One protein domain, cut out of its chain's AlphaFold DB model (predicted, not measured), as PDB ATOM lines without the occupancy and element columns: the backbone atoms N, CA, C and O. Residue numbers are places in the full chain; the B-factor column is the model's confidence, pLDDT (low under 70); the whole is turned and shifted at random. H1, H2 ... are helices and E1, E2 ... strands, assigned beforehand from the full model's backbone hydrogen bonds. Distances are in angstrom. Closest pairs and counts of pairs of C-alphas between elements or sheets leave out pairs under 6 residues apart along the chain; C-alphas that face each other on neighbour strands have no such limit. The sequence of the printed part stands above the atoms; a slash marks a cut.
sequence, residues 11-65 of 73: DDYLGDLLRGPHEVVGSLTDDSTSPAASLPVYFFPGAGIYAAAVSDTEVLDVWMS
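What this domain is: This is residues 11 to 65 of the 73 residues of an uncharacterized protein of Escherichia coli (UniProt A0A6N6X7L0). A single strongly twisted and curled sheet of four strands, joined as successive hairpins, has one short helix, H1, over one face and no named element over the other. The link between E1 and E2 lies at one end of the long axis and the link between E2 and E3 at the other. The printed part has 55 residues, with the order H1, E1, E2, E3, E4 along the chain; the sheet order is E1, E2, E3, E4, all antiparallel, and the class is mostly strand. The whole is compact, with a radius of gyration of the C-alphas of 10.9 A, yet elongated, spanning 32 by 21 by 15 A.

Where its parts are: E1 is residues 23 to 29, 18.1 A long, and begins at C-alpha 23 (-17.002, 43.879, -20.664). E2 is residues 38 to 44, 19.2 A; E3 is residues 49 to 55, 17.6 A. E4, residues 58 to 64, 18.2 A, ends at C-alpha 64 (-21.435, 55.492, -13.323). H1, residues 11 to 17, is 9.5 A long and begins at C-alpha 11 (-34.212, 42.203, -12.528).

How they stand to each other: The strands form a meander, each the antiparallel neighbour of the one before. N 25 and O 41 of E1 and E2 are 2.9 A apart, N 42 and O 51 of E2 and E3 2.8 A, and N 52 and O 61 of E3 and E4 2.9 A, within hydrogen-bond range. Edge strands E1 and E4 are apart. H1 is on the sheet at a height of 9.5 A, over E3, slantwise to the strands at 46 degrees to E3 on the local plane. The closest C-alphas of H1 and E2 are those of Leu 17 and Phe 44, 7.0 A apart. Every O i to N i+4 pair in H1 is within hydrogen-bond range.

The domain as a whole: The C-alphas farthest apart, of Pro 35 and Gly 46, are 32.1 A apart. The printed part has no cut and no long link. Mean pLDDT of the printed part is 71.0; residues 11 to 17, 29 to 37, 53 to 59 and 65 are under 70.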
ATOM      1  N   ASP A  11     -33.461  42.493 -11.304       64.12
ATOM      2  CA  ASP A  11     -34.212  42.203 -12.528       64.12
ATOM      3  C   ASP A  11     -33.831  43.136 -13.696       64.12
ATOM      4  O   ASP A  11     -33.637  42.654 -14.809       64.12
ATOM      5  N   ASP A  12     -33.639  44.438 -13.446       62.62
ATOM      6  CA  ASP A  12     -33.232  45.410 -14.476       62.62
ATOM      7  C   ASP A  12     -31.768  45.172 -14.902       62.62
ATOM      8  O   ASP A  12     -31.399  45.288 -16.072       62.62
ATOM      9  N   TYR A  13     -30.927  44.761 -13.951       63.19
ATOM     10  CA  TYR A  13     -29.526  44.420 -14.197       63.19
ATOM     11  C   TYR A  13     -29.352  43.133 -15.022       63.19
ATOM     12  O   TYR A  13     -28.609  43.095 -16.004       63.19
ATOM     13  N   LEU A  14     -30.048  42.070 -14.625       65.19
ATOM     14  CA  LEU A  14     -29.962  40.740 -15.233       65.19
ATOM     15  C   LEU A  14     -30.730  40.665 -16.554       65.19
ATOM     16  O   LEU A  14     -30.341  39.929 -17.460       65.19
ATOM     17  N   GLY A  15     -31.837  41.402 -16.650       65.06
ATOM     18  CA  GLY A  15     -32.735  41.392 -17.796       65.06
ATOM     19  C   GLY A  15     -32.240  42.242 -18.957       65.06
ATOM     20  O   GLY A  15     -32.182  41.739 -20.079       65.06
ATOM     21  N   ASP A  16     -31.863  43.494 -18.697       67.94
ATOM     22  CA  ASP A  16     -31.614  44.471 -19.761       67.94
ATOM     23  C   ASP A  16     -30.121  44.751 -19.965       67.94
ATOM     24  O   ASP A  16     -29.645  44.751 -21.102       67.94
ATOM     25  N   LEU A  17     -29.351  44.914 -18.883       68.25
ATOM     26  CA  LEU A  17     -27.920  45.241 -18.971       68.25
ATOM     27  C   LEU A  17     -27.068  44.028 -19.368       68.25
ATOM     28  O   LEU A  17     -26.311  44.103 -20.336       68.25
ATOM     29  N   LEU A  18     -27.219  42.886 -18.689       71.88
ATOM     30  CA  LEU A  18     -26.433  41.673 -18.977       71.88
ATOM     31  C   LEU A  18     -26.738  41.024 -20.335       71.88
ATOM     32  O   LEU A  18     -25.907  40.279 -20.855       71.88
ATOM     33  N   ARG A  19     -27.899  41.310 -20.937       74.62
ATOM     34  CA  ARG A  19     -28.211  40.887 -22.314       74.62
ATOM     35  C   ARG A  19     -27.540  41.757 -23.375       74.62
ATOM     36  O   ARG A  19     -27.427  41.325 -24.522       74.62
ATOM     37  N   GLY A  20     -27.141  42.970 -23.009       73.25
ATOM     38  CA  GLY A  20     -26.425  43.894 -23.874       73.25
ATOM     39  C   GLY A  20     -24.919  43.612 -23.941       73.25
ATOM     40  O   GLY A  20     -24.397  42.756 -23.218       73.25
ATOM     41  N   PRO A  21     -24.198  44.341 -24.813       77.38
ATOM     42  CA  PRO A  21     -22.743  44.297 -24.849       77.38
ATOM     43  C   PRO A  21     -22.172  44.782 -23.513       77.38
ATOM     44  O   PRO A  21     -22.483  45.882 -23.052       77.38
ATOM     45  N   HIS A  22     -21.332  43.949 -22.910       81.12
ATOM     46  CA  HIS A  22     -20.677  44.220 -21.641       81.12
ATOM     47  C   HIS A  22     -19.253  43.668 -21.644       81.12
ATOM     48  O   HIS A  22     -18.941  42.705 -22.346       81.12
ATOM     49  N   GLU A  23     -18.398  44.268 -20.828       84.06
ATOM     50  CA  GLU A  23     -17.002  43.879 -20.664       84.06
ATOM     51  C   GLU A  23     -16.726  43.554 -19.202       84.06
ATOM     52  O   GLU A  23     -17.196  44.248 -18.308       84.06
ATOM     53  N   VAL A  24     -15.942  42.512 -18.932       84.44
ATOM     54  CA  VAL A  24     -15.466  42.245 -17.569       84.44
ATOM     55  C   VAL A  24     -14.156  43.001 -17.381       84.44
ATOM     56  O   VAL A  24     -13.136  42.636 -17.964       84.44
ATOM     57  N   VAL A  25     -14.190  44.070 -16.587       83.75
ATOM     58  CA  VAL A  25     -13.057  44.999 -16.400       83.75
ATOM     59  C   VAL A  25     -12.227  44.696 -15.156       83.75
ATOM     60  O   VAL A  25     -11.141  45.243 -14.979       83.75
ATOM     61  N   GLY A  26     -12.712  43.814 -14.288       80.94
ATOM     62  CA  GLY A  26     -11.984  43.407 -13.099       80.94
ATOM     63  C   GLY A  26     -12.807  42.509 -12.198       80.94
ATOM     64  O   GLY A  26     -13.837  41.967 -12.600       80.94
ATOM     65  N   SER A  27     -12.342  42.367 -10.964       78.38
ATOM     66  CA  SER A  27     -13.051  41.628  -9.933       78.38
ATOM     67  C   SER A  27     -12.847  42.256  -8.561       78.38
ATOM     68  O   SER A  27     -11.748  42.712  -8.245       78.38
ATOM     69  N   LEU A  28     -13.893  42.253  -7.744       73.62
ATOM     70  CA  LEU A  28     -13.859  42.679  -6.353       73.62
ATOM     71  C   LEU A  28     -13.807  41.464  -5.439       73.62
ATOM     72  O   LEU A  28     -14.540  40.496  -5.618       73.62
ATOM     73  N   THR A  29     -12.956  41.538  -4.429       68.81
ATOM     74  CA  THR A  29     -12.979  40.614  -3.301       68.81
ATOM     75  C   THR A  29     -13.901  41.199  -2.244       68.81
ATOM     76  O   THR A  29     -13.598  42.237  -1.659       68.81
ATOM     77  N   ASP A  30     -15.041  40.554  -2.022       63.69
ATOM     78  CA  ASP A  30     -15.941  40.914  -0.932       63.69
ATOM     79  C   ASP A  30     -15.647  40.036   0.290       63.69
ATOM     80  O   ASP A  30     -16.031  38.864   0.348       63.69
ATOM     81  N   ASP A  31     -14.988  40.630   1.288       59.19
ATOM     82  CA  ASP A  31     -14.697  39.991   2.578       59.19
ATOM     83  C   ASP A  31     -15.972  39.555   3.327       59.19
ATOM     84  O   ASP A  31     -15.898  38.718   4.229       59.19
ATOM     85  N   SER A  32     -17.149  40.088   2.964       59.12
ATOM     86  CA  SER A  32     -18.420  39.770   3.623       59.12
ATOM     87  C   SER A  32     -19.136  38.532   3.074       59.12
ATOM     88  O   SER A  32     -19.955  37.957   3.791       59.12
ATOM     89  N   THR A  33     -18.821  38.088   1.850       57.59
ATOM     90  CA  THR A  33     -19.577  37.009   1.175       57.59
ATOM     91  C   THR A  33     -18.807  35.684   1.119       57.59
ATOM     92  O   THR A  33     -19.400  34.609   1.190       57.59
ATOM     93  N   SER A  34     -17.479  35.732   1.088       50.00
ATOM     94  CA  SER A  34     -16.540  34.667   1.471       50.00
ATOM     95  C   SER A  34     -15.164  35.096   0.973       50.00
ATOM     96  O   SER A  34     -15.073  35.544  -0.169       50.00
ATOM     97  N   PRO A  35     -14.074  34.859   1.722       50.38
ATOM     98  CA  PRO A  35     -12.718  35.303   1.365       50.38
ATOM     99  C   PRO A  35     -12.126  34.667   0.083       50.38
ATOM    100  O   PRO A  35     -10.945  34.834  -0.203       50.38
ATOM    101  N   ALA A  36     -12.924  33.933  -0.699       52.75
ATOM    102  CA  ALA A  36     -12.533  33.280  -1.949       52.75
ATOM    103  C   ALA A  36     -13.443  33.612  -3.151       52.75
ATOM    104  O   ALA A  36     -13.150  33.172  -4.264       52.75
ATOM    105  N   ALA A  37     -14.539  34.357  -2.965       60.34
ATOM    106  CA  ALA A  37     -15.448  34.690  -4.060       60.34
ATOM    107  C   ALA A  37     -14.977  35.977  -4.753       60.34
ATOM    108  O   ALA A  37     -15.249  37.085  -4.299       60.34
ATOM    109  N   SER A  38     -14.227  35.813  -5.842       70.62
ATOM    110  CA  SER A  38     -13.867  36.914  -6.736       70.62
ATOM    111  C   SER A  38     -15.101  37.324  -7.544       70.62
ATOM    112  O   SER A  38     -15.566  36.559  -8.390       70.62
ATOM    113  N   LEU A  39     -15.662  38.496  -7.249       76.50
ATOM    114  CA  LEU A  39     -16.887  39.002  -7.862       76.50
ATOM    115  C   LEU A  39     -16.557  39.792  -9.129       76.50
ATOM    116  O   LEU A  39     -15.880  40.813  -9.025       76.50
ATOM    117  N   PRO A  40     -17.001  39.375 -10.324       78.25
ATOM    118  CA  PRO A  40     -16.694  40.098 -11.552       78.25
ATOM    119  C   PRO A  40     -17.328  41.497 -11.562       78.25
ATOM    120  O   PRO A  40     -18.489  41.687 -11.189       78.25
ATOM    121  N   VAL A  41     -16.548  42.474 -12.024       81.44
ATOM    122  CA  VAL A  41     -17.001  43.834 -12.318       81.44
ATOM    123  C   VAL A  41     -17.244  43.942 -13.814       81.44
ATOM    124  O   VAL A  41     -16.321  43.812 -14.621       81.44
ATOM    125  N   TYR A  42     -18.491  44.202 -14.167       83.81
ATOM    126  CA  TYR A  42     -18.959  44.402 -15.525       83.81
ATOM    127  C   TYR A  42     -18.978  45.889 -15.861       83.81
ATOM    128  O   TYR A  42     -19.366  46.710 -15.036       83.81
ATOM    129  N   PHE A  43     -18.592  46.235 -17.081       83.31
ATOM    130  CA  PHE A  43     -18.740  47.551 -17.674       83.31
ATOM    131  C   PHE A  43     -19.710  47.468 -18.852       83.31
ATOM    132  O   PHE A  43     -19.548  46.639 -19.744       83.31
ATOM    133  N   PHE A  44     -20.711  48.340 -18.851       82.75
ATOM    134  CA  PHE A  44     -21.738  48.454 -19.877       82.75
ATOM    135  C   PHE A  44     -21.499  49.755 -20.649       82.75
ATOM    136  O   PHE A  44     -22.024  50.801 -20.252       82.75
ATOM    137  N   PRO A  45     -20.709  49.732 -21.739       76.31
ATOM    138  CA  PRO A  45     -20.297  50.943 -22.448       76.31
ATOM    139  C   PRO A  45     -21.481  51.731 -23.012       76.31
ATOM    140  O   PRO A  45     -21.480  52.954 -22.953       76.31
ATOM    141  N   GLY A  46     -22.535  51.044 -23.469       75.25
ATOM    142  CA  GLY A  46     -23.737  51.696 -23.998       75.25
ATOM    143  C   GLY A  46     -24.525  52.515 -22.967       75.25
ATOM    144  O   GLY A  46     -25.284  53.397 -23.349       75.25
ATOM    145  N   ALA A  47     -24.339  52.244 -21.670       73.06
ATOM    146  CA  ALA A  47     -24.987  52.974 -20.581       73.06
ATOM    147  C   ALA A  47     -24.001  53.795 -19.731       73.06
ATOM    148  O   ALA A  47     -24.428  54.596 -18.903       73.06
ATOM    149  N   GLY A  48     -22.690  53.592 -19.904       75.88
ATOM    150  CA  GLY A  48     -21.665  54.176 -19.041       75.88
ATOM    151  C   GLY A  48     -21.774  53.694 -17.592       75.88
ATOM    152  O   GLY A  48     -21.671  54.492 -16.661       75.88
ATOM    153  N   ILE A  49     -22.046  52.402 -17.384       79.75
ATOM    154  CA  ILE A  49     -22.295  51.821 -16.056       79.75
ATOM    155  C   ILE A  49     -21.244  50.760 -15.734       79.75
ATOM    156  O   ILE A  49     -20.948  49.909 -16.566       79.75
ATOM    157  N   TYR A  50     -20.723  50.771 -14.510       79.06
ATOM    158  CA  TYR A  50     -19.972  49.670 -13.912       79.06
ATOM    159  C   TYR A  50     -20.841  48.963 -12.882       79.06
ATOM    160  O   TYR A  50     -21.456  49.634 -12.064       79.06
ATOM    161  N   ALA A  51     -20.860  47.637 -12.853       79.62
ATOM    162  CA  ALA A  51     -21.596  46.888 -11.844       79.62
ATOM    163  C   ALA A  51     -20.808  45.689 -11.338       79.62
ATOM    164  O   ALA A  51     -20.202  44.956 -12.116       79.62
ATOM    165  N   ALA A  52     -20.864  45.462 -10.034       77.25
ATOM    166  CA  ALA A  52     -20.319  44.278  -9.395       77.25
ATOM    167  C   ALA A  52     -21.459  43.318  -9.054       77.25
ATOM    168  O   ALA A  52     -22.312  43.636  -8.223       77.25
ATOM    169  N   ALA A  53     -21.481  42.143  -9.682       69.19
ATOM    170  CA  ALA A  53     -22.478  41.117  -9.381       69.19
ATOM    171  C   ALA A  53     -21.931  40.117  -8.357       69.19
ATOM    172  O   ALA A  53     -20.804  39.642  -8.488       69.19
ATOM    173  N   VAL A  54     -22.745  39.783  -7.353       64.75
ATOM    174  CA  VAL A  54     -22.446  38.720  -6.379       64.75
ATOM    175  C   VAL A  54     -22.848  37.354  -6.940       64.75
ATOM    176  O   VAL A  54     -22.197  36.346  -6.675       64.75
ATOM    177  N   SER A  55     -23.930  37.315  -7.725       63.16
ATOM    178  CA  SER A  55     -24.465  36.105  -8.357       63.16
ATOM    179  C   SER A  55     -25.316  36.441  -9.585       63.16
ATOM    180  O   SER A  55     -25.622  37.608  -9.832       63.16
ATOM    181  N   ASP A  56     -25.815  35.409 -10.273       59.53
ATOM    182  CA  ASP A  56     -26.827  35.512 -11.340       59.53
ATOM    183  C   ASP A  56     -28.164  36.124 -10.871       59.53
ATOM    184  O   ASP A  56     -29.114  36.200 -11.644       59.53
ATOM    185  N   THR A  57     -28.290  36.500  -9.595       60.34
ATOM    186  CA  THR A  57     -29.516  37.056  -9.006       60.34
ATOM    187  C   THR A  57     -29.273  38.245  -8.076       60.34
ATOM    188  O   THR A  57     -30.224  38.767  -7.497       60.34
ATOM    189  N   GLU A  58     -28.027  38.687  -7.896       64.94
ATOM    190  CA  GLU A  58     -27.691  39.690  -6.883       64.94
ATOM    191  C   GLU A  58     -26.572  40.611  -7.356       64.94
ATOM    192  O   GLU A  58     -25.521  40.168  -7.823       64.94
ATOM    193  N   VAL A  59     -26.808  41.910  -7.184       68.06
ATOM    194  CA  VAL A  59     -25.859  42.975  -7.503       68.06
ATOM    195  C   VAL A  59     -25.395  43.613  -6.207       68.06
ATOM    196  O   VAL A  59     -26.215  44.043  -5.390       68.06
ATOM    197  N   LEU A  60     -24.077  43.666  -6.035       72.06
ATOM    198  CA  LEU A  60     -23.439  44.254  -4.866       72.06
ATOM    199  C   LEU A  60     -23.530  45.776  -4.929       72.06
ATOM    200  O   LEU A  60     -24.037  46.411  -4.007       72.06
ATOM    201  N   ASP A  61     -23.028  46.341  -6.025       72.50
ATOM    202  CA  ASP A  61     -22.900  47.778  -6.204       72.50
ATOM    203  C   ASP A  61     -22.828  48.144  -7.687       72.50
ATOM    204  O   ASP A  61     -22.462  47.315  -8.529       72.50
ATOM    205  N   VAL A  62     -23.191  49.385  -7.997       75.31
ATOM    206  CA  VAL A  62     -23.195  49.935  -9.351       75.31
ATOM    207  C   VAL A  62     -22.716  51.380  -9.327       75.31
ATOM    208  O   VAL A  62     -23.173  52.197  -8.531       75.31
ATOM    209  N   TRP A  63     -21.830  51.709 -10.258       77.00
ATOM    210  CA  TRP A  63     -21.239  53.030 -10.423       77.00
ATOM    211  C   TRP A  63     -21.458  53.544 -11.841       77.00
ATOM    212  O   TRP A  63     -21.591  52.776 -12.789       77.00
ATOM    213  N   MET A  64     -21.448  54.864 -12.004       73.44
ATOM    214  CA  MET A  64     -21.435  55.492 -13.323       73.44
ATOM    215  C   MET A  64     -19.999  55.796 -13.746       73.44
ATOM    216  O   MET A  64     -19.203  56.293 -12.946       73.44
ATOM    217  N   SER A  65     -19.667  55.530 -15.006       69.12
ATOM    218  CA  SER A  65     -18.391  55.932 -15.590       69.12
ATOM    219  C   SER A  65     -18.333  57.439 -15.783       69.12
ATOM    220  O   SER A  65     -19.321  58.051 -16.187       69.12
TER     221      SER A  65